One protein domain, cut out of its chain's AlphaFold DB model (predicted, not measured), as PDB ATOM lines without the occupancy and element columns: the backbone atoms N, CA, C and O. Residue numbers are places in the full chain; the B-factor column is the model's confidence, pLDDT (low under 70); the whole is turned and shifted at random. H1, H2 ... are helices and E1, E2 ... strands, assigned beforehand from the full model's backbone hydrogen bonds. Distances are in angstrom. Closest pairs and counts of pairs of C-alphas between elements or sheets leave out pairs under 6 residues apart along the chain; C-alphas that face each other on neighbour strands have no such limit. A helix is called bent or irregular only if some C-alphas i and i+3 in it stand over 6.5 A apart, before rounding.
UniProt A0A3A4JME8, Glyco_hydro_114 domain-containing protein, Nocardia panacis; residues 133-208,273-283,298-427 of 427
ATOM      1  N   ALA A 133     155.286 197.347 135.392       56.84
ATOM      2  CA  ALA A 133     156.697 197.067 135.133       56.84
ATOM      3  C   ALA A 133     157.637 197.934 135.991       56.84
ATOM      4  O   ALA A 133     158.776 197.542 136.248       56.84
ATOM      5  N   ASP A 134     157.151 199.089 136.446       53.44
ATOM      6  CA  ASP A 134     157.897 200.004 137.297       53.44
ATOM      7  C   ASP A 134     157.674 199.607 138.757       53.44
ATOM      8  O   ASP A 134     156.605 199.830 139.316       53.44
ATOM      9  N   SER A 135     158.676 199.015 139.407       51.06
ATOM     10  CA  SER A 135     158.613 198.697 140.839       51.06
ATOM     11  C   SER A 135     158.806 199.959 141.700       51.06
ATOM     12  O   SER A 135     159.782 200.054 142.448       51.06
ATOM     13  N   GLU A 136     157.926 200.956 141.553       53.59
ATOM     14  CA  GLU A 136     157.931 202.163 142.387       53.59
ATOM     15  C   GLU A 136     157.499 201.854 143.833       53.59
ATOM     16  O   GLU A 136     156.722 200.931 144.109       53.59
ATOM     17  N   ASP A 137     158.002 202.656 144.777       51.50
ATOM     18  CA  ASP A 137     157.658 202.555 146.194       51.50
ATOM     19  C   ASP A 137     156.147 202.756 146.410       51.50
ATOM     20  O   ASP A 137     155.619 203.862 146.283       51.50
ATOM     21  N   GLY A 138     155.449 201.686 146.803       58.81
ATOM     22  CA  GLY A 138     154.033 201.732 147.184       58.81
ATOM     23  C   GLY A 138     153.147 200.647 146.575       58.81
ATOM     24  O   GLY A 138     152.005 200.503 147.015       58.81
ATOM     25  N   PHE A 139     153.638 199.861 145.612       78.31
ATOM     26  CA  PHE A 139     152.852 198.764 145.035       78.31
ATOM     27  C   PHE A 139     152.837 197.544 145.964       78.31
ATOM     28  O   PHE A 139     153.853 197.158 146.547       78.31
ATOM     29  N   VAL A 140     151.672 196.912 146.103       81.31
ATOM     30  CA  VAL A 140     151.463 195.754 146.974       81.31
ATOM     31  C   VAL A 140     151.229 194.529 146.103       81.31
ATOM     32  O   VAL A 140     150.189 194.413 145.460       81.31
ATOM     33  N   ALA A 141     152.211 193.623 146.070       83.31
ATOM     34  CA  ALA A 141     152.163 192.390 145.274       83.31
ATOM     35  C   ALA A 141     151.739 192.631 143.804       83.31
ATOM     36  O   ALA A 141     150.884 191.936 143.253       83.31
ATOM     37  N   GLY A 142     152.337 193.661 143.193       83.50
ATOM     38  CA  GLY A 142     152.095 194.083 141.811       83.50
ATOM     39  C   GLY A 142     151.006 195.146 141.629       83.50
ATOM     40  O   GLY A 142     151.032 195.856 140.626       83.50
ATOM     41  N   ILE A 143     150.087 195.296 142.588       88.06
ATOM     42  CA  ILE A 143     148.925 196.187 142.471       88.06
ATOM     43  C   ILE A 143     149.232 197.567 143.058       88.06
ATOM     44  O   ILE A 143     149.735 197.688 144.178       88.06
ATOM     45  N   ASP A 144     148.915 198.624 142.313       88.00
ATOM     46  CA  ASP A 144     149.092 200.004 142.762       88.00
ATOM     47  C   ASP A 144     147.895 200.463 143.596       88.00
ATOM     48  O   ASP A 144     146.846 200.862 143.086       88.00
ATOM     49  N   LEU A 145     148.083 200.416 144.912       89.25
ATOM     50  CA  LEU A 145     147.095 200.843 145.898       89.25
ATOM     51  C   LEU A 145     147.431 202.219 146.493       89.25
ATOM     52  O   LEU A 145     146.936 202.585 147.562       89.25
ATOM     53  N   THR A 146     148.291 203.000 145.830       88.31
ATOM     54  CA  THR A 146     148.665 204.330 146.317       88.31
ATOM     55  C   THR A 146     147.492 205.305 146.196       88.31
ATOM     56  O   THR A 146     146.728 205.276 145.227       88.31
ATOM     57  N   ARG A 147     147.365 206.257 147.136       88.62
ATOM     58  CA  ARG A 147     146.356 207.336 147.028       88.62
ATOM     59  C   ARG A 147     146.518 208.118 145.716       88.62
ATOM     60  O   ARG A 147     145.534 208.445 145.065       88.62
ATOM     61  N   ARG A 148     147.770 208.354 145.306       85.62
ATOM     62  CA  ARG A 148     148.152 209.024 144.050       85.62
ATOM     63  C   ARG A 148     147.801 208.207 142.795       85.62
ATOM     64  O   ARG A 148     147.929 208.749 141.696       85.62
ATOM     65  N   THR A 149     147.266 206.996 142.931       85.62
ATOM     66  CA  THR A 149     146.592 206.268 141.850       85.62
ATOM     67  C   THR A 149     145.100 206.149 142.083       85.62
ATOM     68  O   THR A 149     144.344 206.679 141.274       85.62
ATOM     69  N   LEU A 150     144.676 205.541 143.191       90.12
ATOM     70  CA  LEU A 150     143.268 205.223 143.442       90.12
ATOM     71  C   LEU A 150     142.358 206.445 143.592       90.12
ATOM     72  O   LEU A 150     141.144 206.309 143.443       90.12
ATOM     73  N   CYS A 151     142.918 207.613 143.909       91.69
ATOM     74  CA  CYS A 151     142.176 208.852 144.080       91.69
ATOM     75  C   CYS A 151     142.467 209.840 142.938       91.69
ATOM     76  O   CYS A 151     143.615 210.079 142.545       91.69
ATOM     77  N   ARG A 152     141.397 210.373 142.344       90.00
ATOM     78  CA  ARG A 152     141.406 211.167 141.108       90.00
ATOM     79  C   ARG A 152     140.339 212.256 141.170       90.00
ATOM     80  O   ARG A 152     139.275 212.050 141.745       90.00
ATOM     81  N   ASN A 153     140.594 213.387 140.517       92.12
ATOM     82  CA  ASN A 153     139.531 214.324 140.154       92.12
ATOM     83  C   ASN A 153     138.911 213.835 138.831       92.12
ATOM     84  O   ASN A 153     139.668 213.686 137.865       92.12
ATOM     85  N   PRO A 154     137.593 213.581 138.754       91.69
ATOM     86  CA  PRO A 154     136.931 213.282 137.487       91.69
ATOM     87  C   PRO A 154     137.025 214.465 136.510       91.69
ATOM     88  O   PRO A 154     137.089 215.616 136.959       91.69
ATOM     89  N   PRO A 155     136.980 214.230 135.185       92.62
ATOM     90  CA  PRO A 155     136.863 215.303 134.206       92.62
ATOM     91  C   PRO A 155     135.660 216.203 134.504       92.62
ATOM     92  O   PRO A 155     134.558 215.715 134.766       92.62
ATOM     93  N   ASP A 156     135.900 217.515 134.449       84.19
ATOM     94  CA  ASP A 156     134.928 218.591 134.697       84.19
ATOM     95  C   ASP A 156     134.373 218.668 136.137       84.19
ATOM     96  O   ASP A 156     133.427 219.412 136.399       84.19
ATOM     97  N   SER A 157     134.974 217.946 137.091       85.25
ATOM     98  CA  SER A 157     134.544 217.907 138.494       85.25
ATOM     99  C   SER A 157     135.485 218.666 139.438       85.25
ATOM    100  O   SER A 157     136.685 218.805 139.190       85.25
ATOM    101  N   ILE A 158     134.938 219.127 140.569       78.31
ATOM    102  CA  ILE A 158     135.706 219.657 141.700       78.31
ATOM    103  C   ILE A 158     135.698 218.657 142.859       78.31
ATOM    104  O   ILE A 158     134.649 218.305 143.393       78.31
ATOM    105  N   GLY A 159     136.891 218.245 143.285       84.44
ATOM    106  CA  GLY A 159     137.078 217.325 144.404       84.44
ATOM    107  C   GLY A 159     137.548 215.936 143.980       84.44
ATOM    108  O   GLY A 159     137.201 215.416 142.921       84.44
ATOM    109  N   GLU A 160     138.363 215.352 144.852       90.19
ATOM    110  CA  GLU A 160     138.975 214.045 144.656       90.19
ATOM    111  C   GLU A 160     137.991 212.937 145.057       90.19
ATOM    112  O   GLU A 160     137.423 212.961 146.152       90.19
ATOM    113  N   ILE A 161     137.825 211.938 144.192       91.19
ATOM    114  CA  ILE A 161     137.117 210.697 144.504       91.19
ATOM    115  C   ILE A 161     138.084 209.515 144.442       91.19
ATOM    116  O   ILE A 161     138.963 209.470 143.584       91.19
ATOM    117  N   CYS A 162     137.928 208.568 145.364       92.88
ATOM    118  CA  CYS A 162     138.758 207.367 145.456       92.88
ATOM    119  C   CYS A 162     137.978 206.122 145.030       92.88
ATOM    120  O   CYS A 162     136.787 206.024 145.332       92.88
ATOM    121  N   ALA A 163     138.655 205.174 144.381       94.38
ATOM    122  CA  ALA A 163     138.134 203.832 144.139       94.38
ATOM    123  C   ALA A 163     137.915 203.064 145.462       94.38
ATOM    124  O   ALA A 163     138.760 203.105 146.356       94.38
ATOM    125  N   THR A 164     136.778 202.374 145.559       94.75
ATOM    126  CA  THR A 164     136.323 201.530 146.677       94.75
ATOM    127  C   THR A 164     136.112 200.065 146.276       94.75
ATOM    128  O   THR A 164     135.962 199.221 147.151       94.75
ATOM    129  N   ALA A 165     136.163 199.734 144.983       97.12
ATOM    130  CA  ALA A 165     136.208 198.363 144.474       97.12
ATOM    131  C   ALA A 165     137.424 198.186 143.549       97.12
ATOM    132  O   ALA A 165     137.579 198.930 142.580       97.12
ATOM    133  N   ILE A 166     138.309 197.237 143.848       96.44
ATOM    134  CA  ILE A 166     139.564 197.037 143.108       96.44
ATOM    135  C   ILE A 166     139.558 195.643 142.478       96.44
ATOM    136  O   ILE A 166     139.629 194.645 143.193       96.44
ATOM    137  N   GLY A 167     139.470 195.573 141.150       96.19
ATOM    138  CA  GLY A 167     139.557 194.323 140.393       96.19
ATOM    139  C   GLY A 167     140.987 194.017 139.971       96.19
ATOM    140  O   GLY A 167     141.645 194.869 139.370       96.19
ATOM    141  N   PHE A 168     141.473 192.823 140.307       94.56
ATOM    142  CA  PHE A 168     142.813 192.363 139.953       94.56
ATOM    143  C   PHE A 168     142.920 190.839 139.897       94.56
ATOM    144  O   PHE A 168     142.092 190.109 140.441       94.56
ATOM    145  N   ASP A 169     143.963 190.370 139.219       95.00
ATOM    146  CA  ASP A 169     144.209 188.954 138.958       95.00
ATOM    147  C   ASP A 169     144.394 188.120 140.235       95.00
ATOM    148  O   ASP A 169     145.120 188.515 141.157       95.00
ATOM    149  N   LEU A 170     143.782 186.931 140.253       96.06
ATOM    150  CA  LEU A 170     143.901 185.946 141.329       96.06
ATOM    151  C   LEU A 170     145.366 185.659 141.691       96.06
ATOM    152  O   LEU A 170     145.696 185.609 142.875       96.06
ATOM    153  N   TRP A 171     146.239 185.463 140.703       91.00
ATOM    154  CA  TRP A 171     147.617 185.001 140.894       91.00
ATOM    155  C   TRP A 171     148.690 186.079 140.678       91.00
ATOM    156  O   TRP A 171     149.810 185.922 141.185       91.00
ATOM    157  N   THR A 172     148.364 187.113 139.896       84.62
ATOM    158  CA  THR A 172     149.310 188.026 139.226       84.62
ATOM    159  C   THR A 172     150.509 187.248 138.648       84.62
ATOM    160  O   THR A 172     150.374 186.088 138.251       84.62
ATOM    161  N   ASP A 173     151.710 187.826 138.630       76.81
ATOM    162  CA  ASP A 173     152.928 187.133 138.177       76.81
ATOM    163  C   ASP A 173     153.431 186.079 139.185       76.81
ATOM    164  O   ASP A 173     154.384 185.346 138.916       76.81
ATOM    165  N   SER A 174     152.826 185.987 140.376       77.00
ATOM    166  CA  SER A 174     153.362 185.188 141.487       77.00
ATOM    167  C   SER A 174     153.016 183.696 141.429       77.00
ATOM    168  O   SER A 174     153.590 182.910 142.191       77.00
ATOM    169  N   GLN A 175     152.059 183.305 140.573       85.25
ATOM    170  CA  GLN A 175     151.473 181.954 140.517       85.25
ATOM    171  C   GLN A 175     150.855 181.502 141.862       85.25
ATOM    172  O   GLN A 175     150.629 180.313 142.099       85.25
ATOM    173  N   ARG A 176     150.562 182.448 142.769       89.12
ATOM    174  CA  ARG A 176     149.965 182.227 144.095       89.12
ATOM    175  C   ARG A 176     148.816 183.214 144.331       89.12
ATOM    176  O   ARG A 176     148.938 184.353 143.901       89.12
ATOM    177  N   PRO A 177     147.743 182.830 145.045       93.75
ATOM    178  CA  PRO A 177     146.633 183.736 145.330       93.75
ATOM    179  C   PRO A 177     147.088 185.040 146.009       93.75
ATOM    180  O   PRO A 177     147.785 184.995 147.028       93.75
ATOM    181  N   ASN A 178     146.691 186.197 145.469       91.94
ATOM    182  CA  ASN A 178     147.214 187.513 145.855       91.94
ATOM    183  C   ASN A 178     146.600 188.088 147.155       91.94
ATOM    184  O   ASN A 178     146.096 189.211 147.213       91.94
ATOM    185  N   ALA A 179     146.683 187.316 148.241       95.25
ATOM    186  CA  ALA A 179     146.164 187.687 149.559       95.25
ATOM    187  C   ALA A 179     146.810 188.961 150.144       95.25
ATOM    188  O   ALA A 179     146.213 189.649 150.972       95.25
ATOM    189  N   GLN A 180     148.038 189.301 149.725       93.25
ATOM    190  CA  GLN A 180     148.731 190.495 150.212       93.25
ATOM    191  C   GLN A 180     148.107 191.785 149.661       93.25
ATOM    192  O   GLN A 180     147.953 192.745 150.420       93.25
ATOM    193  N   ALA A 181     147.735 191.812 148.374       93.75
ATOM    194  CA  ALA A 181     147.023 192.944 147.784       93.75
ATOM    195  C   ALA A 181     145.610 193.072 148.374       93.75
ATOM    196  O   ALA A 181     145.246 194.161 148.811       93.75
ATOM    197  N   VAL A 182     144.869 191.962 148.511       97.00
ATOM    198  CA  VAL A 182     143.545 191.934 149.173       97.00
ATOM    199  C   VAL A 182     143.608 192.565 150.569       97.00
ATOM    200  O   VAL A 182     142.907 193.536 150.852       97.00
ATOM    201  N   ALA A 183     144.531 192.110 151.421       97.06
ATOM    202  CA  ALA A 183     144.698 192.649 152.771       97.06
ATOM    203  C   ALA A 183     145.183 194.114 152.808       97.06
ATOM    204  O   ALA A 183     145.185 194.742 153.869       97.06
ATOM    205  N   ALA A 184     145.656 194.682 151.696       95.69
ATOM    206  CA  ALA A 184     145.907 196.115 151.563       95.69
ATOM    207  C   ALA A 184     144.668 196.879 151.072       95.69
ATOM    208  O   ALA A 184     144.404 197.956 151.605       95.69
ATOM    209  N   VAL A 185     143.873 196.307 150.162       96.81
ATOM    210  CA  VAL A 185     142.571 196.850 149.734       96.81
ATOM    211  C   VAL A 185     141.620 196.988 150.926       96.81
ATOM    212  O   VAL A 185     141.127 198.084 151.174       96.81
ATOM    213  N   HIS A 186     141.497 195.959 151.773       97.50
ATOM    214  CA  HIS A 186     140.674 196.000 152.996       97.50
ATOM    215  C   HIS A 186     141.140 197.011 154.065       97.50
ATOM    216  O   HIS A 186     140.454 197.225 155.062       97.50
ATOM    217  N   ARG A 187     142.306 197.650 153.891       96.25
ATOM    218  CA  ARG A 187     142.778 198.757 154.749       96.25
ATOM    219  C   ARG A 187     142.490 200.143 154.164       96.25
ATOM    220  O   ARG A 187     142.754 201.142 154.835       96.25
ATOM    221  N   LEU A 188     141.965 200.228 152.942       95.12
ATOM    222  CA  LEU A 188     141.545 201.484 152.328       95.12
ATOM    223  C   LEU A 188     140.158 201.881 152.865       95.12
ATOM    224  O   LEU A 188     139.243 201.056 152.841       95.12
ATOM    225  N   PRO A 189     139.964 203.127 153.332       93.25
ATOM    226  CA  PRO A 189     138.682 203.566 153.869       93.25
ATOM    227  C   PRO A 189     137.659 203.800 152.752       93.25
ATOM    228  O   PRO A 189     137.897 204.591 151.839       93.25
ATOM    229  N   ALA A 190     136.484 203.190 152.885       93.38
ATOM    230  CA  ALA A 190     135.350 203.372 151.988       93.38
ATOM    231  C   ALA A 190     134.060 203.601 152.804       93.38
ATOM    232  O   ALA A 190     133.230 202.708 152.931       93.38
ATOM    233  N   PRO A 191     133.849 204.804 153.377       88.81
ATOM    234  CA  PRO A 191     132.745 205.075 154.309       88.81
ATOM    235  C   PRO A 191     131.337 205.054 153.679       88.81
ATOM    236  O   PRO A 191     130.362 205.327 154.375       88.81
ATOM    237  N   ALA A 192     131.229 204.788 152.373       85.69
ATOM    238  CA  ALA A 192     129.967 204.545 151.677       85.69
ATOM    239  C   ALA A 192     129.585 203.050 151.634       85.69
ATOM    240  O   ALA A 192     128.407 202.740 151.450       85.69
ATOM    241  N   GLU A 193     130.550 202.142 151.827       89.31
ATOM    242  CA  GLU A 193     130.313 200.699 151.923       89.31
ATOM    243  C   GLU A 193     129.803 200.327 153.324       89.31
ATOM    244  O   GLU A 193     130.044 201.033 154.309       89.31
ATOM    245  N   ALA A 194     129.081 199.210 153.431       84.94
ATOM    246  CA  ALA A 194     128.367 198.826 154.655       84.94
ATOM    247  C   ALA A 194     129.289 198.494 155.848       84.94
ATOM    248  O   ALA A 194     128.884 198.625 157.003       84.94
ATOM    249  N   ASP A 195     130.516 198.076 155.563       87.69
ATOM    250  CA  ASP A 195     131.593 197.707 156.486       87.69
ATOM    251  C   ASP A 195     132.785 198.687 156.433       87.69
ATOM    252  O   ASP A 195     133.813 198.465 157.080       87.69
ATOM    253  N   GLY A 196     132.632 199.805 155.715       92.62
ATOM    254  CA  GLY A 196     133.516 200.968 155.770       92.62
ATOM    255  C   GLY A 196     134.881 200.825 155.090       92.62
ATOM    256  O   GLY A 196     135.707 201.732 155.243       92.62
ATOM    257  N   HIS A 197     135.142 199.741 154.354       95.00
ATOM    258  CA  HIS A 197     136.421 199.483 153.685       95.00
ATOM    259  C   HIS A 197     136.246 199.112 152.208       95.00
ATOM    260  O   HIS A 197     135.159 198.760 151.771       95.00
ATOM    261  N   ALA A 198     137.303 199.279 151.410       97.25
ATOM    262  CA  ALA A 198     137.259 198.936 149.991       97.25
ATOM    263  C   ALA A 198     137.284 197.413 149.780       97.25
ATOM    264  O   ALA A 198     137.953 196.707 150.533       97.25
ATOM    265  N   HIS A 199     136.636 196.933 148.719       98.25
ATOM    266  CA  HIS A 199     136.512 195.513 148.379       98.25
ATOM    267  C   HIS A 199     137.427 195.094 147.221       98.25
ATOM    268  O   HIS A 199     137.726 195.885 146.319       98.25
ATOM    269  N   ALA A 200     137.843 193.828 147.222       98.38
ATOM    270  CA  ALA A 200     138.675 193.215 146.193       98.38
ATOM    271  C   ALA A 200     137.862 192.258 145.301       98.38
ATOM    272  O   ALA A 200     137.166 191.366 145.794       98.38
ATOM    273  N   ILE A 201     138.001 192.403 143.981       98.75
ATOM    274  CA  ILE A 201     137.353 191.558 142.967       98.75
ATOM    275  C   ILE A 201     138.419 190.679 142.301       98.75
ATOM    276  O   ILE A 201     139.415 191.185 141.785       98.75
ATOM    277  N   CYS A 202     138.214 189.364 142.350       98.62
ATOM    278  CA  CYS A 202     139.165 188.347 141.909       98.62
ATOM    279  C   CYS A 202     138.965 187.999 140.434       98.62
ATOM    280  O   CYS A 202     138.036 187.259 140.098       98.62
ATOM    281  N   TYR A 203     139.842 188.493 139.569       98.06
ATOM    282  CA  TYR A 203     139.843 188.118 138.160       98.06
ATOM    283  C   TYR A 203     140.459 186.730 137.942       98.06
ATOM    284  O   TYR A 203     141.521 186.411 138.488       98.06
ATOM    285  N   PHE A 204     139.818 185.932 137.090       97.81
ATOM    286  CA  PHE A 204     140.395 184.757 136.432       97.81
ATOM    287  C   PHE A 204     139.602 184.464 135.152       97.81
ATOM    288  O   PHE A 204     138.415 184.758 135.102       97.81
ATOM    289  N   SER A 205     140.180 183.814 134.137       97.25
ATOM    290  CA  SER A 205     139.358 183.405 132.989       97.25
ATOM    291  C   SER A 205     138.354 182.296 133.354       97.25
ATOM    292  O   SER A 205     138.736 181.243 133.877       97.25
ATOM    293  N   GLY A 206     137.068 182.522 133.078       97.56
ATOM    294  CA  GLY A 206     135.986 181.552 133.245       97.56
ATOM    295  C   GLY A 206     135.663 180.755 131.974       97.56
ATOM    296  O   GLY A 206     135.258 179.598 132.077       97.56
ATOM    297  N   GLY A 207     135.838 181.341 130.788       97.69
ATOM    298  CA  GLY A 207     135.504 180.755 129.483       97.69
ATOM    299  C   GLY A 207     136.699 180.400 128.596       97.69
ATOM    300  O   GLY A 207     136.502 179.894 127.489       97.69
ATOM    301  N   SER A 208     137.931 180.605 129.066       97.81
ATOM    302  CA  SER A 208     139.161 180.241 128.353       97.81
ATOM    303  C   SER A 208     140.166 179.475 129.244       97.81
ATOM    304  O   SER A 208     140.103 179.478 130.476       97.81
ATOM    305  N   PHE A 273     139.285 187.632 148.877       98.62
ATOM    306  CA  PHE A 273     138.505 188.430 147.924       98.62
ATOM    307  C   PHE A 273     137.003 188.430 148.271       98.62
ATOM    308  O   PHE A 273     136.472 187.454 148.810       98.62
ATOM    309  N   ASP A 274     136.325 189.521 147.919       98.69
ATOM    310  CA  ASP A 274     134.904 189.767 148.190       98.69
ATOM    311  C   ASP A 274     134.001 189.297 147.038       98.69
ATOM    312  O   ASP A 274     132.869 188.850 147.250       98.69
ATOM    313  N   ALA A 275     134.524 189.386 145.812       98.81
ATOM    314  CA  ALA A 275     133.856 188.993 144.579       98.81
ATOM    315  C   ALA A 275     134.797 188.254 143.617       98.81
ATOM    316  O   ALA A 275     136.018 188.263 143.791       98.81
ATOM    317  N   VAL A 276     134.224 187.665 142.569       98.88
ATOM    318  CA  VAL A 276     134.944 187.101 141.420       98.88
ATOM    319  C   VAL A 276     134.473 187.718 140.107       98.88
ATOM    320  O   VAL A 276     133.309 188.098 139.980       98.88
ATOM    321  N   ASP A 277     135.387 187.773 139.146       98.75
ATOM    322  CA  ASP A 277     135.200 188.273 137.783       98.75
ATOM    323  C   ASP A 277     135.694 187.206 136.787       98.75
ATOM    324  O   ASP A 277     136.884 187.179 136.458       98.75
ATOM    325  N   PRO A 278     134.835 186.231 136.412       98.56
ATOM    326  CA  PRO A 278     135.206 185.150 135.504       98.56
ATOM    327  C   PRO A 278     135.139 185.615 134.041       98.56
ATOM    328  O   PRO A 278     134.045 185.816 133.515       98.56
ATOM    329  N   ASP A 279     136.290 185.757 133.378       97.50
ATOM    330  CA  ASP A 279     136.355 186.286 132.002       97.50
ATOM    331  C   ASP A 279     135.856 185.301 130.927       97.50
ATOM    332  O   ASP A 279     135.704 184.106 131.192       97.50
ATOM    333  N   TRP A 280     135.633 185.787 129.703       95.56
ATOM    334  CA  TRP A 280     135.182 185.036 128.525       95.56
ATOM    335  C   TRP A 280     133.832 184.328 128.718       95.56
ATOM    336  O   TRP A 280     133.570 183.249 128.179       95.56
ATOM    337  N   ALA A 281     132.946 184.949 129.501       93.94
ATOM    338  CA  ALA A 281     131.597 184.470 129.806       93.94
ATOM    339  C   ALA A 281     130.592 184.639 128.637       93.94
ATOM    340  O   ALA A 281     129.384 184.604 128.851       93.94
ATOM    341  N   ASP A 282     131.078 184.794 127.406       95.88
ATOM    342  CA  ASP A 282     130.343 185.208 126.204       95.88
ATOM    343  C   ASP A 282     130.719 184.413 124.933       95.88
ATOM    344  O   ASP A 282     130.283 184.749 123.830       95.88
ATOM    345  N   GLY A 283     131.482 183.319 125.053       95.62
ATOM    346  CA  GLY A 283     132.046 182.556 123.925       95.62
ATOM    347  C   GLY A 283     131.059 182.010 122.878       95.62
ATOM    348  O   GLY A 283     131.486 181.586 121.800       95.62
ATOM    349  N   ALA A 298     121.654 179.383 124.950       98.25
ATOM    350  CA  ALA A 298     121.201 178.541 126.057       98.25
ATOM    351  C   ALA A 298     122.345 177.751 126.724       98.25
ATOM    352  O   ALA A 298     122.286 177.515 127.929       98.25
ATOM    353  N   ASP A 299     123.380 177.357 125.967       98.25
ATOM    354  CA  ASP A 299     124.585 176.734 126.529       98.25
ATOM    355  C   ASP A 299     125.355 177.758 127.396       98.25
ATOM    356  O   ASP A 299     125.730 177.431 128.522       98.25
ATOM    357  N   GLN A 300     125.514 179.006 126.924       98.44
ATOM    358  CA  GLN A 300     126.157 180.082 127.697       98.44
ATOM    359  C   GLN A 300     125.360 180.454 128.949       98.44
ATOM    360  O   GLN A 300     125.905 180.433 130.051       98.44
ATOM    361  N   LEU A 301     124.055 180.705 128.813       98.25
ATOM    362  CA  LEU A 301     123.189 181.072 129.934       98.25
ATOM    363  C   LEU A 301     123.207 180.017 131.056       98.25
ATOM    364  O   LEU A 301     123.177 180.357 132.240       98.25
ATOM    365  N   ALA A 302     123.282 178.729 130.700       98.38
ATOM    366  CA  ALA A 302     123.423 177.642 131.665       98.38
ATOM    367  C   ALA A 302     124.796 177.651 132.365       98.38
ATOM    368  O   ALA A 302     124.859 177.448 133.580       98.38
ATOM    369  N   TYR A 303     125.878 177.918 131.628       98.75
ATOM    370  CA  TYR A 303     127.228 178.035 132.185       98.75
ATOM    371  C   TYR A 303     127.365 179.237 133.129       98.75
ATOM    372  O   TYR A 303     127.823 179.088 134.260       98.75
ATOM    373  N   ASN A 304     126.876 180.404 132.718       98.81
ATOM    374  CA  ASN A 304     126.940 181.638 133.499       98.81
ATOM    375  C   ASN A 304     126.150 181.501 134.819       98.81
ATOM    376  O   ASN A 304     126.661 181.800 135.900       98.81
ATOM    377  N   ARG A 305     124.957 180.886 134.790       98.75
ATOM    378  CA  ARG A 305     124.212 180.536 136.019       98.75
ATOM    379  C   ARG A 305     124.935 179.528 136.913       98.75
ATOM    380  O   ARG A 305     124.864 179.632 138.138       98.75
ATOM    381  N   MET A 306     125.646 178.562 136.330       98.69
ATOM    382  CA  MET A 306     126.473 177.625 137.093       98.69
ATOM    383  C   MET A 306     127.612 178.357 137.819       98.69
ATOM    384  O   MET A 306     127.813 178.108 139.009       98.69
ATOM    385  N   LEU A 307     128.308 179.285 137.147       98.88
ATOM    386  CA  LEU A 307     129.351 180.119 137.757       98.88
ATOM    387  C   LEU A 307     128.795 180.953 138.918       98.88
ATOM    388  O   LEU A 307     129.372 180.932 140.007       98.88
ATOM    389  N   ALA A 308     127.647 181.613 138.734       98.81
ATOM    390  CA  ALA A 308     127.017 182.401 139.793       98.81
ATOM    391  C   ALA A 308     126.673 181.554 141.027       98.81
ATOM    392  O   ALA A 308     127.042 181.890 142.156       98.81
ATOM    393  N   ALA A 309     126.074 180.380 140.812       98.62
ATOM    394  CA  ALA A 309     125.760 179.452 141.889       98.62
ATOM    395  C   ALA A 309     127.015 178.910 142.609       98.62
ATOM    396  O   ALA A 309     126.964 178.655 143.814       98.62
ATOM    397  N   LEU A 310     128.145 178.728 141.909       98.56
ATOM    398  CA  LEU A 310     129.423 178.327 142.516       98.56
ATOM    399  C   LEU A 310     130.032 179.456 143.361       98.56
ATOM    400  O   LEU A 310     130.469 179.197 144.485       98.56
ATOM    401  N   ALA A 311     130.001 180.701 142.875       98.75
ATOM    402  CA  ALA A 311     130.498 181.860 143.615       98.75
ATOM    403  C   ALA A 311     129.704 182.068 144.914       98.75
ATOM    404  O   ALA A 311     130.292 182.143 145.997       98.75
ATOM    405  N   HIS A 312     128.368 182.036 144.835       98.62
ATOM    406  CA  HIS A 312     127.490 182.194 146.000       98.62
ATOM    407  C   HIS A 312     127.657 181.071 147.025       98.62
ATOM    408  O   HIS A 312     127.686 181.360 148.221       98.62
ATOM    409  N   ARG A 313     127.845 179.813 146.591       97.00
ATOM    410  CA  ARG A 313     128.172 178.688 147.495       97.00
ATOM    411  C   ARG A 313     129.477 178.899 148.263       97.00
ATOM    412  O   ARG A 313     129.581 178.479 149.408       97.00
ATOM    413  N   ASN A 314     130.448 179.586 147.665       97.25
ATOM    414  CA  ASN A 314     131.709 179.944 148.319       97.25
ATOM    415  C   ASN A 314     131.627 181.296 149.068       97.25
ATOM    416  O   ASN A 314     132.605 181.740 149.675       97.25
ATOM    417  N   GLY A 315     130.450 181.933 149.085       97.62
ATOM    418  CA  GLY A 315     130.190 183.222 149.726       97.62
ATOM    419  C   GLY A 315     130.929 184.396 149.077       97.62
ATOM    420  O   GLY A 315     131.290 185.349 149.761       97.62
ATOM    421  N   LEU A 316     131.172 184.314 147.773       98.75
ATOM    422  CA  LEU A 316     131.703 185.398 146.953       98.75
ATOM    423  C   LEU A 316     130.548 186.047 146.196       98.75
ATOM    424  O   LEU A 316     129.626 185.350 145.765       98.75
ATOM    425  N   ALA A 317     130.600 187.364 146.018       98.81
ATOM    426  CA  ALA A 317     129.808 188.013 144.979       98.81
ATOM    427  C   ALA A 317     130.364 187.655 143.586       98.81
ATOM    428  O   ALA A 317     131.512 187.223 143.461       98.81
ATOM    429  N   ILE A 318     129.571 187.831 142.532       98.88
ATOM    430  CA  ILE A 318     130.004 187.547 141.155       98.88
ATOM    431  C   ILE A 318     129.631 188.662 140.181       98.88
ATOM    432  O   ILE A 318     128.483 189.117 140.149       98.88
ATOM    433  N   ALA A 319     130.619 189.070 139.383       98.81
ATOM    434  CA  ALA A 319     130.461 189.978 138.260       98.81
ATOM    435  C   ALA A 319     130.103 189.220 136.976       98.81
ATOM    436  O   ALA A 319     130.722 188.204 136.662       98.81
ATOM    437  N   LEU A 320     129.111 189.716 136.232       98.75
ATOM    438  CA  LEU A 320     128.916 189.315 134.841       98.75
ATOM    439  C   LEU A 320     129.946 190.063 134.004       98.75
ATOM    440  O   LEU A 320     129.832 191.282 133.858       98.75
ATOM    441  N   LYS A 321     130.941 189.341 133.488       98.06
ATOM    442  CA  LYS A 321     131.891 189.883 132.528       98.06
ATOM    443  C   LYS A 321     131.256 189.889 131.139       98.06
ATOM    444  O   LYS A 321     130.895 188.828 130.635       98.06
ATOM    445  N   ASN A 322     131.145 191.068 130.532       96.06
ATOM    446  CA  ASN A 322     130.594 191.256 129.187       96.06
ATOM    447  C   ASN A 322     129.215 190.569 128.999       96.06
ATOM    448  O   ASN A 322     128.295 190.884 129.754       96.06
ATOM    449  N   ASP A 323     129.040 189.720 127.974       96.88
ATOM    450  CA  ASP A 323     127.799 188.976 127.644       96.88
ATOM    451  C   ASP A 323     126.507 189.820 127.721       96.88
ATOM    452  O   ASP A 323     125.445 189.354 128.146       96.88
ATOM    453  N   THR A 324     126.576 191.108 127.348       96.38
ATOM    454  CA  THR A 324     125.501 192.057 127.700       96.38
ATOM    455  C   THR A 324     124.158 191.679 127.082       96.38
ATOM    456  O   THR A 324     123.113 191.929 127.669       96.38
ATOM    457  N   VAL A 325     124.171 191.006 125.935       95.94
ATOM    458  CA  VAL A 325     122.991 190.460 125.255       95.94
ATOM    459  C   VAL A 325     122.183 189.454 126.088       95.94
ATOM    460  O   VAL A 325     121.006 189.286 125.789       95.94
ATOM    461  N   GLN A 326     122.765 188.831 127.122       97.12
ATOM    462  CA  GLN A 326     122.061 187.977 128.097       97.12
ATOM    463  C   GLN A 326     121.946 188.623 129.491       97.12
ATOM    464  O   GLN A 326     121.502 187.986 130.451       97.12
ATOM    465  N   ALA A 327     122.363 189.887 129.642       97.25
ATOM    466  CA  ALA A 327     122.457 190.540 130.944       97.25
ATOM    467  C   ALA A 327     121.114 190.622 131.672       97.25
ATOM    468  O   ALA A 327     121.093 190.514 132.893       97.25
ATOM    469  N   ALA A 328     120.000 190.788 130.958       95.81
ATOM    470  CA  ALA A 328     118.680 190.878 131.575       95.81
ATOM    471  C   ALA A 328     118.217 189.516 132.135       95.81
ATOM    472  O   ALA A 328     117.652 189.455 133.227       95.81
ATOM    473  N   GLU A 329     118.527 188.405 131.457       97.06
ATOM    474  CA  GLU A 329     118.278 187.049 131.958       97.06
ATOM    475  C   GLU A 329     119.226 186.624 133.093       97.06
ATOM    476  O   GLU A 329     118.881 185.718 133.857       97.06
ATOM    477  N   LEU A 330     120.402 187.251 133.207       98.38
ATOM    478  CA  LEU A 330     121.427 186.956 134.219       98.38
ATOM    479  C   LEU A 330     121.433 187.929 135.411       98.38
ATOM    480  O   LEU A 330     121.973 187.600 136.468       98.38
ATOM    481  N   ALA A 331     120.805 189.103 135.294       98.19
ATOM    482  CA  ALA A 331     120.834 190.146 136.321       98.19
ATOM    483  C   ALA A 331     120.223 189.709 137.661       98.19
ATOM    484  O   ALA A 331     120.548 190.288 138.697       98.19
ATOM    485  N   ALA A 332     119.356 188.692 137.682       97.38
ATOM    486  CA  ALA A 332     118.855 188.096 138.921       97.38
ATOM    487  C   ALA A 332     119.924 187.243 139.633       97.38
ATOM    488  O   ALA A 332     120.059 187.344 140.856       97.38
ATOM    489  N   ASP A 333     120.695 186.466 138.865       98.50
ATOM    490  CA  ASP A 333     121.670 185.476 139.339       98.50
ATOM    491  C   ASP A 333     123.005 186.108 139.786       98.50
ATOM    492  O   ASP A 333     123.627 185.637 140.736       98.50
ATOM    493  N   TYR A 334     123.436 187.193 139.140       98.75
ATOM    494  CA  TYR A 334     124.712 187.882 139.402       98.75
ATOM    495  C   TYR A 334     124.578 189.040 140.405       98.75
ATOM    496  O   TYR A 334     123.487 189.577 140.579       98.75
ATOM    497  N   ASP A 335     125.655 189.468 141.075       98.75
ATOM    498  CA  ASP A 335     125.598 190.570 142.062       98.75
ATOM    499  C   ASP A 335     125.989 191.938 141.467       98.75
ATOM    500  O   ASP A 335     125.512 192.970 141.938       98.75
ATOM    501  N   LEU A 336     126.829 191.951 140.427       98.81
ATOM    502  CA  LEU A 336     127.269 193.134 139.677       98.81
ATOM    503  C   LEU A 336     127.607 192.754 138.222       98.81
ATOM    504  O   LEU A 336     127.598 191.573 137.878       98.81
ATOM    505  N   ALA A 337     127.946 193.729 137.380       98.56
ATOM    506  CA  ALA A 337     128.509 193.496 136.044       98.56
ATOM    507  C   ALA A 337     129.851 194.233 135.868       98.56
ATOM    508  O   ALA A 337     130.015 195.318 136.429       98.56
ATOM    509  N   ILE A 338     130.783 193.661 135.097       98.44
ATOM    510  CA  ILE A 338     132.042 194.282 134.648       98.44
ATOM    511  C   ILE A 338     132.049 194.250 133.117       98.44
ATOM    512  O   ILE A 338     132.128 193.185 132.515       98.44
ATOM    513  N   ILE A 339     131.912 195.414 132.487       96.44
ATOM    514  CA  ILE A 339     131.601 195.519 131.055       96.44
ATOM    515  C   ILE A 339     132.634 196.380 130.339       96.44
ATOM    516  O   ILE A 339     132.939 197.491 130.781       96.44
ATOM    517  N   GLU A 340     133.125 195.881 129.209       93.50
ATOM    518  CA  GLU A 340     134.183 196.511 128.428       93.50
ATOM    519  C   GLU A 340     133.653 197.095 127.112       93.50
ATOM    520  O   GLU A 340     133.030 196.417 126.301       93.50
ATOM    521  N   SER A 341     133.916 198.381 126.889       91.62
ATOM    522  CA  SER A 341     133.707 199.096 125.626       91.62
ATOM    523  C   SER A 341     132.306 199.034 124.989       91.62
ATOM    524  O   SER A 341     132.173 199.199 123.769       91.62
ATOM    525  N   CYS A 342     131.241 198.848 125.780       92.75
ATOM    526  CA  CYS A 342     129.877 198.694 125.259       92.75
ATOM    527  C   CYS A 342     129.301 199.957 124.589       92.75
ATOM    528  O   CYS A 342     128.278 199.856 123.907       92.75
ATOM    529  N   GLN A 343     129.926 201.136 124.748       87.94
ATOM    530  CA  GLN A 343     129.492 202.368 124.073       87.94
ATOM    531  C   GLN A 343     130.141 202.574 122.704       87.94
ATOM    532  O   GLN A 343     129.680 203.410 121.925       87.94
ATOM    533  N   TRP A 344     131.232 201.859 122.416       82.31
ATOM    534  CA  TRP A 344     131.993 202.036 121.185       82.31
ATOM    535  C   TRP A 344     132.301 200.713 120.482       82.31
ATOM    536  O   TRP A 344     131.608 200.382 119.525       82.31
ATOM    537  N   ASN A 345     133.328 199.970 120.904       75.31
ATOM    538  CA  ASN A 345     133.795 198.797 120.153       75.31
ATOM    539  C   ASN A 345     132.877 197.575 120.339       75.31
ATOM    540  O   ASN A 345     132.742 196.757 119.436       75.31
ATOM    541  N   GLY A 346     132.210 197.479 121.492       72.94
ATOM    542  CA  GLY A 346     131.220 196.446 121.789       72.94
ATOM    543  C   GLY A 346     129.795 196.799 121.353       72.94
ATOM    544  O   GLY A 346     128.937 195.928 121.396       72.94
ATOM    545  N   ALA A 347     129.508 198.029 120.914       77.00
ATOM    546  CA  ALA A 347     128.133 198.526 120.766       77.00
ATOM    547  C   ALA A 347     127.226 197.687 119.836       77.00
ATOM    548  O   ALA A 347     126.022 197.601 120.083       77.00
ATOM    549  N   ASP A 348     127.790 197.045 118.807       80.38
ATOM    550  CA  ASP A 348     127.041 196.227 117.838       80.38
ATOM    551  C   ASP A 348     126.817 194.765 118.284       80.38
ATOM    552  O   ASP A 348     125.861 194.130 117.835       80.38
ATOM    553  N   ILE A 349     127.678 194.218 119.155       84.75
ATOM    554  CA  ILE A 349     127.660 192.797 119.577       84.75
ATOM    555  C   ILE A 349     127.287 192.601 121.053       84.75
ATOM    556  O   ILE A 349     126.723 191.576 121.428       84.75
ATOM    557  N   GLN A 350     127.590 193.597 121.878       91.38
ATOM    558  CA  GLN A 350     127.412 193.662 123.325       91.38
ATOM    559  C   GLN A 350     127.033 195.109 123.730       91.38
ATOM    560  O   GLN A 350     127.792 195.798 124.416       91.38
ATOM    561  N   PRO A 351     125.852 195.609 123.311       93.44
ATOM    562  CA  PRO A 351     125.397 196.966 123.624       93.44
ATOM    563  C   PRO A 351     125.222 197.194 125.131       93.44
ATOM    564  O   PRO A 351     124.906 196.268 125.876       93.44
ATOM    565  N   CYS A 352     125.317 198.446 125.591       94.88
ATOM    566  CA  CYS A 352     125.085 198.774 127.004       94.88
ATOM    567  C   CYS A 352     123.614 198.624 127.460       94.88
ATOM    568  O   CYS A 352     123.345 198.401 128.639       94.88
ATOM    569  N   ALA A 353     122.638 198.781 126.558       94.25
ATOM    570  CA  ALA A 353     121.220 198.926 126.922       94.25
ATOM    571  C   ALA A 353     120.605 197.755 127.739       94.25
ATOM    572  O   ALA A 353     119.887 198.037 128.704       94.25
ATOM    573  N   PRO A 354     120.889 196.465 127.456       95.69
ATOM    574  CA  PRO A 354     120.361 195.344 128.243       95.69
ATOM    575  C   PRO A 354     120.774 195.334 129.726       95.69
ATOM    576  O   PRO A 354     120.073 194.757 130.552       95.69
ATOM    577  N   LEU A 355     121.874 196.003 130.094       96.88
ATOM    578  CA  LEU A 355     122.319 196.126 131.491       96.88
ATOM    579  C   LEU A 355     121.385 197.020 132.320       96.88
ATOM    580  O   LEU A 355     121.322 196.891 133.544       96.88
ATOM    581  N   VAL A 356     120.633 197.907 131.663       96.25
ATOM    582  CA  VAL A 356     119.494 198.604 132.272       96.25
ATOM    583  C   VAL A 356     118.252 197.712 132.239       96.25
ATOM    584  O   VAL A 356     117.534 197.621 133.235       96.25
ATOM    585  N   GLY A 357     118.031 197.026 131.116       92.19
ATOM    586  CA  GLY A 357     116.852 196.203 130.852       92.19
ATOM    587  C   GLY A 357     115.584 197.032 130.637       92.19
ATOM    588  O   GLY A 357     115.638 198.249 130.444       92.19
ATOM    589  N   ASP A 358     114.426 196.379 130.696       89.50
ATOM    590  CA  ASP A 358     113.113 196.987 130.454       89.50
ATOM    591  C   ASP A 358     112.072 196.581 131.514       89.50
ATOM    592  O   ASP A 358     112.352 195.801 132.420       89.50
ATOM    593  N   ALA A 359     110.857 197.127 131.409       88.19
ATOM    594  CA  ALA A 359     109.782 196.916 132.383       88.19
ATOM    595  C   ALA A 359     109.283 195.456 132.503       88.19
ATOM    596  O   ALA A 359     108.500 195.156 133.405       88.19
ATOM    597  N   THR A 360     109.685 194.567 131.593       89.44
ATOM    598  CA  THR A 360     109.373 193.130 131.601       89.44
ATOM    599  C   THR A 360     110.578 192.266 131.963       89.44
ATOM    600  O   THR A 360     110.400 191.245 132.626       89.44
ATOM    601  N   THR A 361     111.787 192.698 131.593       90.88
ATOM    602  CA  THR A 361     113.048 191.997 131.873       90.88
ATOM    603  C   THR A 361     114.050 192.988 132.492       90.88
ATOM    604  O   THR A 361     114.791 193.655 131.764       90.88
ATOM    605  N   PRO A 362     114.043 193.163 133.829       95.25
ATOM    606  CA  PRO A 362     114.855 194.176 134.499       95.25
ATOM    607  C   PRO A 362     116.338 193.781 134.523       95.25
ATOM    608  O   PRO A 362     116.697 192.706 134.999       95.25
ATOM    609  N   GLY A 363     117.204 194.679 134.049       97.00
ATOM    610  CA  GLY A 363     118.655 194.503 134.079       97.00
ATOM    611  C   GLY A 363     119.269 194.898 135.426       97.00
ATOM    612  O   GLY A 363     118.573 195.269 136.375       97.00
ATOM    613  N   PHE A 364     120.601 194.870 135.499       98.19
ATOM    614  CA  PHE A 364     121.380 195.217 136.692       98.19
ATOM    615  C   PHE A 364     120.969 196.562 137.303       98.19
ATOM    616  O   PHE A 364     120.697 196.624 138.503       98.19
ATOM    617  N   VAL A 365     120.839 197.622 136.496       96.62
ATOM    618  CA  VAL A 365     120.481 198.961 137.011       96.62
ATOM    619  C   VAL A 365     119.083 198.967 137.639       96.62
ATOM    620  O   VAL A 365     118.911 199.495 138.738       96.62
ATOM    621  N   GLN A 366     118.089 198.342 136.998       96.06
ATOM    622  CA  GLN A 366     116.724 198.258 137.538       96.06
ATOM    623  C   GLN A 366     116.623 197.369 138.783       96.06
ATOM    624  O   GLN A 366     115.828 197.654 139.677       96.06
ATOM    625  N   LEU A 367     117.462 196.335 138.884       97.19
ATOM    626  CA  LEU A 367     117.601 195.507 140.084       97.19
ATOM    627  C   LEU A 367     118.493 196.144 141.168       97.19
ATOM    628  O   LEU A 367     118.788 195.493 142.170       97.19
ATOM    629  N   ASN A 368     118.896 197.412 141.003       96.75
ATOM    630  CA  ASN A 368     119.762 198.153 141.922       96.75
ATOM    631  C   ASN A 368     121.093 197.415 142.194       96.75
ATOM    632  O   ASN A 368     121.540 197.293 143.337       96.75
ATOM    633  N   LYS A 369     121.727 196.930 141.124       97.88
ATOM    634  CA  LYS A 369     123.056 196.307 141.106       97.88
ATOM    635  C   LYS A 369     124.017 197.177 140.282       97.88
ATOM    636  O   LYS A 369     123.597 197.745 139.273       97.88
ATOM    637  N   PRO A 370     125.282 197.352 140.703       97.75
ATOM    638  CA  PRO A 370     126.216 198.208 139.985       97.75
ATOM    639  C   PRO A 370     126.697 197.570 138.680       97.75
ATOM    640  O   PRO A 370     126.916 196.362 138.596       97.75
ATOM    641  N   VAL A 371     126.936 198.431 137.695       98.31
ATOM    642  CA  VAL A 371     127.656 198.110 136.463       98.31
ATOM    643  C   VAL A 371     128.981 198.860 136.517       98.31
ATOM    644  O   VAL A 371     129.006 200.093 136.515       98.31
ATOM    645  N   LEU A 372     130.075 198.116 136.621       98.31
ATOM    646  CA  LEU A 372     131.438 198.615 136.531       98.31
ATOM    647  C   LEU A 372     131.819 198.619 135.049       98.31
ATOM    648  O   LEU A 372     131.861 197.575 134.408       98.31
ATOM    649  N   HIS A 373     132.020 199.800 134.479       96.75
ATOM    650  CA  HIS A 373     132.136 199.976 133.034       96.75
ATOM    651  C   HIS A 373     133.506 200.548 132.671       96.75
ATOM    652  O   HIS A 373     133.946 201.523 133.283       96.75
ATOM    653  N   VAL A 374     134.213 199.931 131.724       94.69
ATOM    654  CA  VAL A 374     135.532 200.388 131.269       94.69
ATOM    655  C   VAL A 374     135.521 200.668 129.775       94.69
ATOM    656  O   VAL A 374     135.198 199.806 128.968       94.69
ATOM    657  N   GLU A 375     135.926 201.879 129.409       93.25
ATOM    658  CA  GLU A 375     136.182 202.264 128.023       93.25
ATOM    659  C   GLU A 375     137.685 202.394 127.773       93.25
ATOM    660  O   GLU A 375     138.423 202.993 128.564       93.25
ATOM    661  N   TYR A 376     138.145 201.871 126.642       91.38
ATOM    662  CA  TYR A 376     139.538 201.966 126.219       91.38
ATOM    663  C   TYR A 376     139.730 203.122 125.236       91.38
ATOM    664  O   TYR A 376     138.935 203.295 124.314       91.38
ATOM    665  N   LEU A 377     140.795 203.917 125.403       89.62
ATOM    666  CA  LEU A 377     141.193 204.920 124.401       89.62
ATOM    667  C   LEU A 377     141.738 204.264 123.127       89.62
ATOM    668  O   LEU A 377     141.546 204.791 122.032       89.62
ATOM    669  N   ASN A 378     142.418 203.128 123.280       86.25
ATOM    670  CA  ASN A 378     142.946 202.310 122.196       86.25
ATOM    671  C   ASN A 378     142.609 200.853 122.521       86.25
ATOM    672  O   ASN A 378     142.939 200.408 123.617       86.25
ATOM    673  N   SER A 379     141.991 200.110 121.605       80.94
ATOM    674  CA  SER A 379     142.097 198.653 121.681       80.94
ATOM    675  C   SER A 379     143.365 198.244 120.946       80.94
ATOM    676  O   SER A 379     143.554 198.626 119.789       80.94
ATOM    677  N   ASP A 380     144.227 197.492 121.629       75.38
ATOM    678  CA  ASP A 380     145.416 196.879 121.021       75.38
ATOM    679  C   ASP A 380     145.110 195.464 120.484       75.38
ATOM    680  O   ASP A 380     146.015 194.754 120.050       75.38
ATOM    681  N   GLU A 381     143.847 195.036 120.557       77.19
ATOM    682  CA  GLU A 381     143.355 193.766 120.015       77.19
ATOM    683  C   GLU A 381     143.292 193.821 118.484       77.19
ATOM    684  O   GLU A 381     143.175 194.901 117.918       77.19
ATOM    685  N   ASP A 382     143.387 192.681 117.795       69.38
ATOM    686  CA  ASP A 382     143.453 192.651 116.326       69.38
ATOM    687  C   ASP A 382     142.042 192.671 115.685       69.38
ATOM    688  O   ASP A 382     141.267 191.741 115.932       69.38
ATOM    689  N   PRO A 383     141.678 193.669 114.844       76.56
ATOM    690  CA  PRO A 383     142.478 194.812 114.393       76.56
ATOM    691  C   PRO A 383     142.460 196.008 115.368       76.56
ATOM    692  O   PRO A 383     141.386 196.399 115.834       76.56
ATOM    693  N   PRO A 384     143.613 196.671 115.602       79.94
ATOM    694  CA  PRO A 384     143.717 197.731 116.601       79.94
ATOM    695  C   PRO A 384     142.884 198.955 116.223       79.94
ATOM    696  O   PRO A 384     142.832 199.372 115.061       79.94
ATOM    697  N   ALA A 385     142.260 199.562 117.230       83.88
ATOM    698  CA  ALA A 385     141.250 200.599 117.054       83.88
ATOM    699  C   ALA A 385     141.437 201.759 118.048       83.88
ATOM    700  O   ALA A 385     141.940 201.572 119.154       83.88
ATOM    701  N   HIS A 386     140.982 202.962 117.685       88.25
ATOM    702  CA  HIS A 386     141.053 204.161 118.533       88.25
ATOM    703  C   HIS A 386     139.662 204.719 118.833       88.25
ATOM    704  O   HIS A 386     138.855 204.887 117.916       88.25
ATOM    705  N   ASN A 387     139.404 205.055 120.099       89.88
ATOM    706  CA  ASN A 387     138.095 205.521 120.547       89.88
ATOM    707  C   ASN A 387     137.728 206.841 119.847       89.88
ATOM    708  O   ASN A 387     138.509 207.795 119.925       89.88
ATOM    709  N   PRO A 388     136.553 206.953 119.196       89.94
ATOM    710  CA  PRO A 388     136.185 208.122 118.400       89.94
ATOM    711  C   PRO A 388     136.064 209.403 119.235       89.94
ATOM    712  O   PRO A 388     136.210 210.499 118.695       89.94
ATOM    713  N   ASN A 389     135.853 209.284 120.550       91.00
ATOM    714  CA  ASN A 389     135.847 210.423 121.470       91.00
ATOM    715  C   ASN A 389     137.266 210.955 121.770       91.00
ATOM    716  O   ASN A 389     137.423 212.094 122.212       91.00
ATOM    717  N   GLY A 390     138.313 210.155 121.540       87.88
ATOM    718  CA  GLY A 390     139.728 210.553 121.500       87.88
ATOM    719  C   GLY A 390     140.389 211.008 122.811       87.88
ATOM    720  O   GLY A 390     141.616 211.036 122.887       87.88
ATOM    721  N   THR A 391     139.631 211.364 123.852       92.94
ATOM    722  CA  THR A 391     140.167 211.811 125.152       92.94
ATOM    723  C   THR A 391     139.341 211.271 126.323       92.94
ATOM    724  O   THR A 391     138.128 211.125 126.176       92.94
ATOM    725  N   PRO A 392     139.933 211.054 127.518       92.88
ATOM    726  CA  PRO A 392     139.177 210.604 128.689       92.88
ATOM    727  C   PRO A 392     138.013 211.518 129.074       92.88
ATOM    728  O   PRO A 392     136.956 211.029 129.454       92.88
ATOM    729  N   ALA A 393     138.176 212.838 128.938       94.88
ATOM    730  CA  ALA A 393     137.113 213.797 129.226       94.88
ATOM    731  C   ALA A 393     135.919 213.638 128.271       94.88
ATOM    732  O   ALA A 393     134.775 213.613 128.717       94.88
ATOM    733  N   ALA A 394     136.181 213.464 126.971       95.25
ATOM    734  CA  ALA A 394     135.135 213.234 125.979       95.25
ATOM    735  C   ALA A 394     134.463 211.860 126.139       95.25
ATOM    736  O   ALA A 394     133.245 211.776 126.023       95.25
ATOM    737  N   VAL A 395     135.219 210.807 126.477       94.44
ATOM    738  CA  VAL A 395     134.653 209.484 126.805       94.44
ATOM    739  C   VAL A 395     133.756 209.572 128.045       94.44
ATOM    740  O   VAL A 395     132.607 209.150 127.984       94.44
ATOM    741  N   CYS A 396     134.202 210.206 129.136       94.94
ATOM    742  CA  CYS A 396     133.347 210.433 130.307       94.94
ATOM    743  C   CYS A 396     132.115 211.298 129.985       94.94
ATOM    744  O   CYS A 396     131.043 211.082 130.543       94.94
ATOM    745  N   ALA A 397     132.231 212.281 129.085       95.31
ATOM    746  CA  ALA A 397     131.085 213.065 128.633       95.31
ATOM    747  C   ALA A 397     130.080 212.218 127.831       95.31
ATOM    748  O   ALA A 397     128.881 212.364 128.050       95.31
ATOM    749  N   ALA A 398     130.554 211.307 126.973       94.06
ATOM    750  CA  ALA A 398     129.714 210.353 126.248       94.06
ATOM    751  C   ALA A 398     129.028 209.353 127.198       94.06
ATOM    752  O   ALA A 398     127.814 209.178 127.112       94.06
ATOM    753  N   ALA A 399     129.756 208.793 128.169       93.62
ATOM    754  CA  ALA A 399     129.208 207.928 129.220       93.62
ATOM    755  C   ALA A 399     128.064 208.595 129.999       93.62
ATOM    756  O   ALA A 399     127.019 207.989 130.211       93.62
ATOM    757  N   ARG A 400     128.220 209.875 130.362       92.81
ATOM    758  CA  ARG A 400     127.187 210.659 131.066       92.81
ATOM    759  C   ARG A 400     126.011 211.090 130.177       92.81
ATOM    760  O   ARG A 400     124.963 211.441 130.711       92.81
ATOM    761  N   ALA A 401     126.188 211.130 128.856       93.69
ATOM    762  CA  ALA A 401     125.156 211.541 127.898       93.69
ATOM    763  C   ALA A 401     124.311 210.365 127.375       93.69
ATOM    764  O   ALA A 401     123.180 210.574 126.933       93.69
ATOM    765  N   ASP A 402     124.853 209.150 127.420       91.44
ATOM    766  CA  ASP A 402     124.177 207.907 127.059       91.44
ATOM    767  C   ASP A 402     123.177 207.485 128.158       91.44
ATOM    768  O   ASP A 402     123.594 207.225 129.289       91.44
ATOM    769  N   PRO A 403     121.866 207.369 127.863       89.50
ATOM    770  CA  PRO A 403     120.864 206.947 128.843       89.50
ATOM    771  C   PRO A 403     121.106 205.560 129.458       89.50
ATOM    772  O   PRO A 403     120.595 205.298 130.545       89.50
ATOM    773  N   ALA A 404     121.850 204.674 128.786       87.38
ATOM    774  CA  ALA A 404     122.244 203.390 129.354       87.38
ATOM    775  C   ALA A 404     123.432 203.557 130.314       87.38
ATOM    776  O   ALA A 404     123.335 203.202 131.490       87.38
ATOM    777  N   ALA A 405     124.532 204.141 129.828       89.31
ATOM    778  CA  ALA A 405     125.785 204.226 130.577       89.31
ATOM    779  C   ALA A 405     125.820 205.314 131.669       89.31
ATOM    780  O   ALA A 405     126.656 205.237 132.571       89.31
ATOM    781  N   ALA A 406     124.889 206.278 131.676       91.62
ATOM    782  CA  ALA A 406     124.816 207.335 132.694       91.62
ATOM    783  C   ALA A 406     124.584 206.814 134.130       91.62
ATOM    784  O   ALA A 406     124.785 207.547 135.100       91.62
ATOM    785  N   HIS A 407     124.169 205.552 134.272       90.94
ATOM    786  CA  HIS A 407     124.002 204.856 135.550       90.94
ATOM    787  C   HIS A 407     125.193 203.956 135.927       90.94
ATOM    788  O   HIS A 407     125.177 203.344 136.997       90.94
ATOM    789  N   PHE A 408     126.206 203.844 135.064       96.38
ATOM    790  CA  PHE A 408     127.349 202.955 135.258       96.38
ATOM    791  C   PHE A 408     128.509 203.681 135.939       96.38
ATOM    792  O   PHE A 408     128.790 204.855 135.691       96.38
ATOM    793  N   SER A 409     129.257 202.935 136.740       96.44
ATOM    794  CA  SER A 409     130.518 203.377 137.316       96.44
ATOM    795  C   SER A 409     131.597 203.309 136.235       96.44
ATOM    796  O   SER A 409     132.256 202.283 136.083       96.44
ATOM    797  N   THR A 410     131.747 204.368 135.437       95.94
ATOM    798  CA  THR A 410     132.641 204.350 134.266       95.94
ATOM    799  C   THR A 410     134.082 204.738 134.620       95.94
ATOM    800  O   THR A 410     134.327 205.735 135.300       95.94
ATOM    801  N   ILE A 411     135.052 203.979 134.110       95.06
ATOM    802  CA  ILE A 411     136.467 204.362 134.043       95.06
ATOM    803  C   ILE A 411     136.952 204.363 132.592       95.06
ATOM    804  O   ILE A 411     136.445 203.630 131.748       95.06
ATOM    805  N   VAL A 412     137.978 205.162 132.311       93.75
ATOM    806  CA  VAL A 412     138.670 205.178 131.018       93.75
ATOM    807  C   VAL A 412     140.096 204.679 131.204       93.75
ATOM    808  O   VAL A 412     140.823 205.179 132.070       93.75
ATOM    809  N   LYS A 413     140.507 203.713 130.386       90.06
ATOM    810  CA  LYS A 413     141.839 203.092 130.370       90.06
ATOM    811  C   LYS A 413     142.592 203.438 129.086       90.06
ATOM    812  O   LYS A 413     141.989 203.703 128.048       90.06
ATOM    813  N   GLN A 414     143.924 203.418 129.143       85.56
ATOM    814  CA  GLN A 414     144.753 203.682 127.962       85.56
ATOM    815  C   GLN A 414     144.610 202.595 126.892       85.56
ATOM    816  O   GLN A 414     144.406 202.944 125.728       85.56
ATOM    817  N   SER A 415     144.707 201.317 127.276       81.69
ATOM    818  CA  SER A 415     144.442 200.191 126.380       81.69
ATOM    819  C   SER A 415     144.016 198.902 127.087       81.69
ATOM    820  O   SER A 415     144.185 198.774 128.304       81.69
ATOM    821  N   SER A 416     143.435 197.991 126.300       74.94
ATOM    822  CA  SER A 416     142.865 196.698 126.706       74.94
ATOM    823  C   SER A 416     143.928 195.649 127.043       74.94
ATOM    824  O   SER A 416     143.931 195.097 128.138       74.94
ATOM    825  N   SER A 417     144.890 195.430 126.142       65.25
ATOM    826  CA  SER A 417     145.802 194.269 126.179       65.25
ATOM    827  C   SER A 417     146.712 194.160 127.411       65.25
ATOM    828  O   SER A 417     147.184 193.073 127.756       65.25
ATOM    829  N   THR A 418     147.028 195.286 128.058       62.78
ATOM    830  CA  THR A 418     148.018 195.311 129.141       62.78
ATOM    831  C   THR A 418     147.391 195.392 130.523       62.78
ATOM    832  O   THR A 418     147.852 194.702 131.426       62.78
ATOM    833  N   LEU A 419     146.403 196.273 130.735       73.06
ATOM    834  CA  LEU A 419     145.851 196.611 132.058       73.06
ATOM    835  C   LEU A 419     146.916 196.762 133.177       73.06
ATOM    836  O   LEU A 419     146.608 196.595 134.357       73.06
ATOM    837  N   ARG A 420     148.159 197.149 132.827       69.50
ATOM    838  CA  ARG A 420     149.362 197.216 133.700       69.50
ATOM    839  C   ARG A 420     149.344 198.338 134.741       69.50
ATOM    840  O   ARG A 420     150.346 198.600 135.397       69.50
ATOM    841  N   ASN A 421     148.182 198.968 134.895       61.94
ATOM    842  CA  ASN A 421     147.938 200.229 135.577       61.94
ATOM    843  C   ASN A 421     148.677 201.442 134.967       61.94
ATOM    844  O   ASN A 421     149.826 201.387 134.552       61.94
ATOM    845  N   LEU A 422     147.954 202.566 134.975       65.69
ATOM    846  CA  LEU A 422     148.282 203.887 134.430       65.69
ATOM    847  C   LEU A 422     148.382 204.040 132.889       65.69
ATOM    848  O   LEU A 422     148.963 203.209 132.203       65.69
ATOM    849  N   PRO A 423     147.885 205.173 132.346       72.38
ATOM    850  CA  PRO A 423     146.914 206.079 132.965       72.38
ATOM    851  C   PRO A 423     145.514 205.437 133.042       72.38
ATOM    852  O   PRO A 423     145.108 204.658 132.181       72.38
ATOM    853  N   TYR A 424     144.755 205.806 134.076       86.19
ATOM    854  CA  TYR A 424     143.302 205.629 134.100       86.19
ATOM    855  C   TYR A 424     142.621 206.912 134.579       86.19
ATOM    856  O   TYR A 424     143.213 207.704 135.320       86.19
ATOM    857  N   THR A 425     141.384 207.105 134.135       91.38
ATOM    858  CA  THR A 425     140.490 208.198 134.531       91.38
ATOM    859  C   THR A 425     139.224 207.594 135.119       91.38
ATOM    860  O   THR A 425     138.762 206.571 134.629       91.38
ATOM    861  N   ILE A 426     138.663 208.223 136.147       92.88
ATOM    862  CA  ILE A 426     137.333 207.895 136.668       92.88
ATOM    863  C   ILE A 426     136.339 208.957 136.193       92.88
ATOM    864  O   ILE A 426     136.686 210.141 136.162       92.88
ATOM    865  N   CYS A 427     135.148 208.519 135.796       92.75
ATOM    866  CA  CYS A 427     134.025 209.375 135.428       92.75
ATOM    867  C   CYS A 427     133.053 209.546 136.611       92.75
ATOM    868  O   CYS A 427     132.403 210.616 136.639       92.75
TER     869      CYS A 427
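This is residues 133 to 208, 273 to 283 and 298 to 427 of the 427 residues of the protein "Glyco_hydro_114 domain-containing protein" of Nocardia panacis (UniProt A0A3A4JME8). Eight strands form one strongly twisted sheet that curls round like part of a barrel, left open between its first strand E1 and its last strand E8, with the helices H2, H3, H4 and H5 packed over its outer, convex face. Long loops join several of the parts, and fewer than half of the 217 printed residues are in named elements. The five helices and eight strands, class mixed, follow each other as H1 E1 H2 E2 E3 H3 E4 H4 E5 E6 H5 E7 E8, and the strands lie side by side in chain order, E1 to E7 parallel and E8 antiparallel to E7, a mixed sheet. The whole is compact, with a radius of gyration of the C-alphas of 16.8 A, and rounded, spanning 49 by 41 by 37 A.

H1, residues 147 to 150, only grazes the sheet, with residues 149 to 150. E1, residues 165 to 169, is an edge strand, parallel to E2, residues 199 to 205, with N 166 and O 199 2.9 A apart. H2, residues 179 to 185, lies over E2 at a height over the sheet of 9.3 A; the closest C-alphas, of Val 182 and Ala 200, are 5.9 A apart. E1, H2 and E2 are a strand-helix-strand unit, two parallel neighbour strands with a helix between, and its crossover is right-handed. E3, residues 275 to 279, is parallel to E2, with N 277 and O 202 2.9 A apart. H3, residues 298 to 313, runs along the strands at 14 degrees to E4, residues 317 to 321, on the local plane, at a height over the sheet of 10.3 A. E4 is parallel to E3, with N 319 and O 276 2.9 A apart. H4, residues 324 to 330, is irregular, with C-alphas 325 and 328 7.7 A apart. H3 touches H4 with residues 301 to 305 alone, the closest C-alphas being those of Arg 305 and Leu 330, 7.2 A apart. E5, residues 336 to 340, is parallel to E4, with N 338 and O 320 2.8 A apart. E6, residues 371 to 379, is parallel to E5, with N 372 and O 337 2.8 A apart, and bends by 64 degrees at residue 376. H5, residues 392 to 401, has its closest C-alphas to E7, residues 409 to 415, at Pro 392 and Val 412, 5.9 A apart. E7 is parallel to E6, with N 411 and O 373 2.8 A apart. E4, H4, E5 and E6, H5, E7 are two further such units, both right-handed. E7 and E8, residues 424 to 426, form an antiparallel hairpin, with N 412 and O 425 2.8 A apart. H2, H3, H4 and H5 on one face of the sheet make two layers, a sheet and its helices. Every O i to N i+4 pair is within hydrogen-bond range in H2, H3 and H5; H4 has 1 of 3, with 3 of 4 O i to N i+3 pairs, and H1 is too short for an i+4 pair.

H1 begins at C-alpha 147, (146.356, 207.336, 147.028). H3 is the longest helix, 22.5 A from first to last C-alpha, and H5 measures 14.1 A. E6 measures 20.7 A, E2 19.8 A and E7 18.0 A. C-alpha 298, where H3 begins, is at (121.201, 178.541, 126.057), and E8 ends at C-alpha 426, (137.333, 207.895, 136.668).

The C-alphas farthest apart, of Asp 137 and Thr 360, are 51.3 A apart. Residues 209 to 272 are not printed, a gap of 21.2 A between C-alphas 208 and 273, nor are residues 284 to 297, a gap of 11.8 A between C-alphas 283 and 298. Of the links printed whole, H1 to E1, H2 to E2, E5 to E6 and E6 to H5 are long. The mean pLDDT of the printed part is 90.7; residues 133 to 138, 382, 417 to 418 and 420 to 422 are under 70.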